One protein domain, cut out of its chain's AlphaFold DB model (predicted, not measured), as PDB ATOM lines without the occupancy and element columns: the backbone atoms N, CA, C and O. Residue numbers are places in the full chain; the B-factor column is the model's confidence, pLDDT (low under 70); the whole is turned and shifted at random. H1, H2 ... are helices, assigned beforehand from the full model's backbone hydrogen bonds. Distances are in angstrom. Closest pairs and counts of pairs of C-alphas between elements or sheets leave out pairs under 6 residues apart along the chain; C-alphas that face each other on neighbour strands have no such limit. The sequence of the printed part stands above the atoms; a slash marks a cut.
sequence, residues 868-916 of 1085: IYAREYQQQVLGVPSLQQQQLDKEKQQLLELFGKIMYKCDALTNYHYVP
ATOM      1  N   ILE A 868      76.674 131.988  69.973       89.69
ATOM      2  CA  ILE A 868      76.935 131.967  68.526       89.69
ATOM      3  C   ILE A 868      78.449 132.013  68.268       89.69
ATOM      4  O   ILE A 868      78.981 131.118  67.612       89.69
ATOM      5  N   TYR A 869      79.176 132.970  68.863       92.75
ATOM      6  CA  TYR A 869      80.641 133.018  68.743       92.75
ATOM      7  C   TYR A 869      81.344 131.811  69.382       92.75
ATOM      8  O   TYR A 869      82.348 131.336  68.853       92.75
ATOM      9  N   ALA A 870      80.832 131.271  70.494       90.75
ATOM     10  CA  ALA A 870      81.383 130.056  71.094       90.75
ATOM     11  C   ALA A 870      81.220 128.832  70.173       90.75
ATOM     12  O   ALA A 870      82.132 128.006  70.087       90.75
ATOM     13  N   ARG A 871      80.093 128.728  69.454       86.44
ATOM     14  CA  ARG A 871      79.846 127.695  68.438       86.44
ATOM     15  C   ARG A 871      80.717 127.887  67.203       86.44
ATOM     16  O   ARG A 871      81.347 126.926  66.768       86.44
ATOM     17  N   GLU A 872      80.805 129.105  66.675       87.38
ATOM     18  CA  GLU A 872      81.660 129.421  65.526       87.38
ATOM     19  C   GLU A 872      83.130 129.094  65.836       87.38
ATOM     20  O   GLU A 872      83.805 128.441  65.042       87.38
ATOM     21  N   TYR A 873      83.608 129.434  67.037       90.12
ATOM     22  CA  TYR A 873      84.948 129.072  67.498       90.12
ATOM     23  C   TYR A 873      85.151 127.548  67.577       90.12
ATOM     24  O   TYR A 873      86.186 127.044  67.144       90.12
ATOM     25  N   GLN A 874      84.171 126.783  68.073       86.06
ATOM     26  CA  GLN A 874      84.235 125.312  68.070       86.06
ATOM     27  C   GLN A 874      84.261 124.740  66.642       86.06
ATOM     28  O   GLN A 874      85.024 123.812  66.370       86.06
ATOM     29  N   GLN A 875      83.493 125.311  65.714       87.25
ATOM     30  CA  GLN A 875      83.483 124.899  64.311       87.25
ATOM     31  C   GLN A 875      84.820 125.212  63.615       87.25
ATOM     32  O   GLN A 875      85.404 124.328  62.990       87.25
ATOM     33  N   GLN A 876      85.351 126.430  63.770       85.56
ATOM     34  CA  GLN A 876      86.604 126.855  63.133       85.56
ATOM     35  C   GLN A 876      87.864 126.217  63.748       85.56
ATOM     36  O   GLN A 876      88.805 125.912  63.019       85.56
ATOM     37  N   VAL A 877      87.912 126.032  65.075       87.88
ATOM     38  CA  VAL A 877      89.142 125.634  65.796       87.88
ATOM     39  C   VAL A 877      89.165 124.153  66.174       87.88
ATOM     40  O   VAL A 877      90.235 123.546  66.162       87.88
ATOM     41  N   LEU A 878      88.013 123.548  66.487       80.81
ATOM     42  CA  LEU A 878      87.917 122.117  66.817       80.81
ATOM     43  C   LEU A 878      87.406 121.264  65.643       80.81
ATOM     44  O   LEU A 878      87.420 120.039  65.741       80.81
ATOM     45  N   GLY A 879      86.965 121.881  64.539       83.44
ATOM     46  CA  GLY A 879      86.446 121.170  63.366       83.44
ATOM     47  C   GLY A 879      85.104 120.471  63.605       83.44
ATOM     48  O   GLY A 879      84.775 119.519  62.900       83.44
ATOM     49  N   VAL A 880      84.343 120.903  64.617       82.81
ATOM     50  CA  VAL A 880      83.026 120.336  64.942       82.81
ATOM     51  C   VAL A 880      82.028 120.712  63.831       82.81
ATOM     52  O   VAL A 880      81.935 121.894  63.501       82.81
ATOM     53  N   PRO A 881      81.275 119.757  63.243       79.62
ATOM     54  CA  PRO A 881      80.300 120.057  62.190       79.62
ATOM     55  C   PRO A 881      79.192 120.990  62.698       79.62
ATOM     56  O   PRO A 881      78.816 120.921  63.874       79.62
ATOM     57  N   SER A 882      78.654 121.840  61.814       81.69
ATOM     58  CA  SER A 882      77.639 122.842  62.181       81.69
ATOM     59  C   SER A 882      76.368 122.198  62.750       81.69
ATOM     60  O   SER A 882      76.093 121.018  62.525       81.69
ATOM     61  N   LEU A 883      75.563 122.962  63.495       79.56
ATOM     62  CA  LEU A 883      74.355 122.417  64.125       79.56
ATOM     63  C   LEU A 883      73.328 121.934  63.079       79.56
ATOM     64  O   LEU A 883      72.792 120.838  63.243       79.56
ATOM     65  N   GLN A 884      73.166 122.667  61.967       78.88
ATOM     66  CA  GLN A 884      72.417 122.225  60.777       78.88
ATOM     67  C   GLN A 884      72.988 120.913  60.213       78.88
ATOM     68  O   GLN A 884      72.249 119.965  59.962       78.88
ATOM     69  N   GLN A 885      74.312 120.803  60.055       79.44
ATOM     70  CA  GLN A 885      74.944 119.588  59.532       79.44
ATOM     71  C   GLN A 885      74.719 118.384  60.462       79.44
ATOM     72  O   GLN A 885      74.441 117.285  59.989       79.44
ATOM     73  N   GLN A 886      74.738 118.597  61.781       85.25
ATOM     74  CA  GLN A 886      74.380 117.580  62.774       85.25
ATOM     75  C   GLN A 886      72.883 117.222  62.771       85.25
ATOM     76  O   GLN A 886      72.547 116.106  63.162       85.25
ATOM     77  N   GLN A 887      71.982 118.129  62.378       85.19
ATOM     78  CA  GLN A 887      70.560 117.822  62.156       85.19
ATOM     79  C   GLN A 887      70.397 116.975  60.891       85.19
ATOM     80  O   GLN A 887      69.926 115.844  60.988       85.19
ATOM     81  N   LEU A 888      70.940 117.428  59.758       85.12
ATOM     82  CA  LEU A 888      70.950 116.691  58.493       85.12
ATOM     83  C   LEU A 888      71.574 115.292  58.631       85.12
ATOM     84  O   LEU A 888      71.113 114.343  58.003       85.12
ATOM     85  N   ASP A 889      72.620 115.120  59.442       84.19
ATOM     86  CA  ASP A 889      73.228 113.805  59.680       84.19
ATOM     87  C   ASP A 889      72.394 112.912  60.621       84.19
ATOM     88  O   ASP A 889      72.415 111.691  60.455       84.19
ATOM     89  N   LYS A 890      71.597 113.480  61.540       91.44
ATOM     90  CA  LYS A 890      70.575 112.732  62.305       91.44
ATOM     91  C   LYS A 890      69.400 112.331  61.416       91.44
ATOM     92  O   LYS A 890      68.945 111.197  61.502       91.44
ATOM     93  N   GLU A 891      68.945 113.213  60.534       91.06
ATOM     94  CA  GLU A 891      67.878 112.942  59.565       91.06
ATOM     95  C   GLU A 891      68.300 111.857  58.571       91.06
ATOM     96  O   GLU A 891      67.557 110.903  58.357       91.06
ATOM     97  N   LYS A 892      69.536 111.900  58.052       89.50
ATOM     98  CA  LYS A 892      70.115 110.802  57.253       89.50
ATOM     99  C   LYS A 892      70.163 109.488  58.034       89.50
ATOM    100  O   LYS A 892      69.882 108.443  57.456       89.50
ATOM    101  N   GLN A 893      70.501 109.508  59.327       90.69
ATOM    102  CA  GLN A 893      70.485 108.303  60.169       90.69
ATOM    103  C   GLN A 893      69.062 107.760  60.364       90.69
ATOM    104  O   GLN A 893      68.850 106.564  60.184       90.69
ATOM    105  N   GLN A 894      68.081 108.622  60.648       93.81
ATOM    106  CA  GLN A 894      66.668 108.242  60.750       93.81
ATOM    107  C   GLN A 894      66.128 107.705  59.420       93.81
ATOM    108  O   GLN A 894      65.457 106.676  59.405       93.81
ATOM    109  N   LEU A 895      66.468 108.338  58.295       94.38
ATOM    110  CA  LEU A 895      66.089 107.891  56.956       94.38
ATOM    111  C   LEU A 895      66.733 106.544  56.605       94.38
ATOM    112  O   LEU A 895      66.065 105.694  56.026       94.38
ATOM    113  N   LEU A 896      67.988 106.301  56.997       89.12
ATOM    114  CA  LEU A 896      68.644 104.996  56.851       89.12
ATOM    115  C   LEU A 896      68.022 103.921  57.755       89.12
ATOM    116  O   LEU A 896      67.923 102.769  57.339       89.12
ATOM    117  N   GLU A 897      67.571 104.274  58.962       94.00
ATOM    118  CA  GLU A 897      66.856 103.357  59.858       94.00
ATOM    119  C   GLU A 897      65.452 103.024  59.323       94.00
ATOM    120  O   GLU A 897      65.044 101.862  59.326       94.00
ATOM    121  N   LEU A 898      64.722 104.021  58.815       96.12
ATOM    122  CA  LEU A 898      63.425 103.850  58.156       96.12
ATOM    123  C   LEU A 898      63.562 103.037  56.866       96.12
ATOM    124  O   LEU A 898      62.830 102.070  56.690       96.12
ATOM    125  N   PHE A 899      64.541 103.351  56.016       94.62
ATOM    126  CA  PHE A 899      64.857 102.574  54.818       94.62
ATOM    127  C   PHE A 899      65.247 101.133  55.170       94.62
ATOM    128  O   PHE A 899      64.761 100.206  54.535       94.62
ATOM    129  N   GLY A 900      66.036 100.914  56.227       92.12
ATOM    130  CA  GLY A 900      66.346  99.573  56.730       92.12
ATOM    131  C   GLY A 900      65.105  98.800  57.192       92.12
ATOM    132  O   GLY A 900      64.980  97.615  56.898       92.12
ATOM    133  N   LYS A 901      64.152  99.470  57.856       96.62
ATOM    134  CA  LYS A 901      62.855  98.889  58.255       96.62
ATOM    135  C   LYS A 901      61.919  98.632  57.071       96.62
ATOM    136  O   LYS A 901      61.124  97.702  57.148       96.62
ATOM    137  N   ILE A 902      61.976  99.451  56.020       96.69
ATOM    138  CA  ILE A 902      61.205  99.266  54.783       96.69
ATOM    139  C   ILE A 902      61.787  98.093  53.997       96.69
ATOM    140  O   ILE A 902      61.064  97.135  53.760       96.69
ATOM    141  N   MET A 903      63.096  98.097  53.719       93.25
ATOM    142  CA  MET A 903      63.786  96.977  53.073       93.25
ATOM    143  C   MET A 903      63.530  95.665  53.814       93.25
ATOM    144  O   MET A 903      63.048  94.731  53.201       93.25
ATOM    145  N   TYR A 904      63.704  95.607  55.140       93.62
ATOM    146  CA  TYR A 904      63.414  94.387  55.908       93.62
ATOM    147  C   TYR A 904      61.952  93.903  55.784       93.62
ATOM    148  O   TYR A 904      61.689  92.707  55.888       93.62
ATOM    149  N   LYS A 905      60.987  94.806  55.551       97.12
ATOM    150  CA  LYS A 905      59.596  94.424  55.264       97.12
ATOM    151  C   LYS A 905      59.430  93.919  53.833       97.12
ATOM    152  O   LYS A 905      58.802  92.883  53.672       97.12
ATOM    153  N   CYS A 906      59.988  94.595  52.831       94.44
ATOM    154  CA  CYS A 906      59.949  94.152  51.432       94.44
ATOM    155  C   CYS A 906      60.661  92.797  51.257       94.44
ATOM    156  O   CYS A 906      60.095  91.876  50.678       94.44
ATOM    157  N   ASP A 907      61.840  92.634  51.863       94.38
ATOM    158  CA  ASP A 907      62.580  91.374  51.997       94.38
ATOM    159  C   ASP A 907      61.701  90.263  52.606       94.38
ATOM    160  O   ASP A 907      61.728  89.125  52.150       94.38
ATOM    161  N   ALA A 908      60.907  90.571  53.639       94.81
ATOM    162  CA  ALA A 908      60.035  89.599  54.302       94.81
ATOM    163  C   ALA A 908      58.712  89.328  53.554       94.81
ATOM    164  O   ALA A 908      58.162  88.236  53.694       94.81
ATOM    165  N   LEU A 909      58.202  90.292  52.779       96.44
ATOM    166  CA  LEU A 909      57.016  90.152  51.922       96.44
ATOM    167  C   LEU A 909      57.333  89.285  50.698       96.44
ATOM    168  O   LEU A 909      56.656  88.285  50.479       96.44
ATOM    169  N   THR A 910      58.448  89.569  50.019       96.44
ATOM    170  CA  THR A 910      59.029  88.752  48.929       96.44
ATOM    171  C   THR A 910      59.609  87.408  49.409       96.44
ATOM    172  O   THR A 910      60.342  86.740  48.685       96.44
ATOM    173  N   ASN A 911      59.321  86.989  50.651       94.19
ATOM    174  CA  ASN A 911      59.770  85.727  51.251       94.19
ATOM    175  C   ASN A 911      61.293  85.474  51.095       94.19
ATOM    176  O   ASN A 911      61.746  84.343  50.931       94.19
ATOM    177  N   TYR A 912      62.083  86.547  51.186       91.50
ATOM    178  CA  TYR A 912      63.538  86.615  51.027       91.50
ATOM    179  C   TYR A 912      64.083  86.316  49.611       91.50
ATOM    180  O   TYR A 912      65.294  86.169  49.448       91.50
ATOM    181  N   HIS A 913      63.240  86.319  48.569       92.38
ATOM    182  CA  HIS A 913      63.624  86.109  47.157       92.38
ATOM    183  C   HIS A 913      64.116  87.384  46.443       92.38
ATOM    184  O   HIS A 913      63.815  87.634  45.277       92.38
ATOM    185  N   TYR A 914      64.903  88.214  47.128       90.62
ATOM    186  CA  TYR A 914      65.427  89.470  46.580       90.62
ATOM    187  C   TYR A 914      66.898  89.367  46.149       90.62
ATOM    188  O   TYR A 914      67.673  88.547  46.642       90.62
ATOM    189  N   VAL A 915      67.328  90.261  45.251       84.81
ATOM    190  CA  VAL A 915      68.742  90.364  44.852       84.81
ATOM    191  C   VAL A 915      69.556  90.953  46.016       84.81
ATOM    192  O   VAL A 915      69.368  92.130  46.344       84.81
ATOM    193  N   PRO A 916      70.482  90.200  46.642       83.62
ATOM    194  CA  PRO A 916      71.155  90.646  47.854       83.62
ATOM    195  C   PRO A 916      72.018  91.887  47.605       83.62
ATOM    196  O   PRO A 916      72.666  92.028  46.562       83.62
TER     197      PRO A 916
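This is residues 868 to 916 of the 1085 residues of the protein "U3 small nucleolar ribonucleoprotein protein MPP10, putative" of Eimeria maxima (UniProt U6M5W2). One long, nearly straight helix, H2, makes most of the length of this model, with a short helix, H1, set crosswise beyond its first end and a tail, residues 910 to 916, that hooks back at its other end. The printed part has 49 residues, with two named helices in the order H1, H2, and no named strand; the class is all helix. It is extended, with a radius of gyration of the C-alphas of 18.4 A, and spans 54 by 16 by 8 A.

Start at H2, residues 883 to 909; its residues 890 to 903 stand free. H1, residues 868 to 878, is apart from H2, and a tight link of 4 residues joins them. In both helices every O i to N i+4 pair is within hydrogen-bond range.

Find C-alpha 883 at (74.355, 122.417, 64.125); from there H2 runs 38.6 A to C-alpha 909 at (57.016, 90.152, 51.922). H1 begins at C-alpha 868, at (76.935, 131.967, 68.526), and runs 14.9 A.

Look to Tyr 869 and Asn 911 for the two C-alphas farthest apart, 54.6 A. The printed part has no cut, and no printed residue is under 70 in pLDDT.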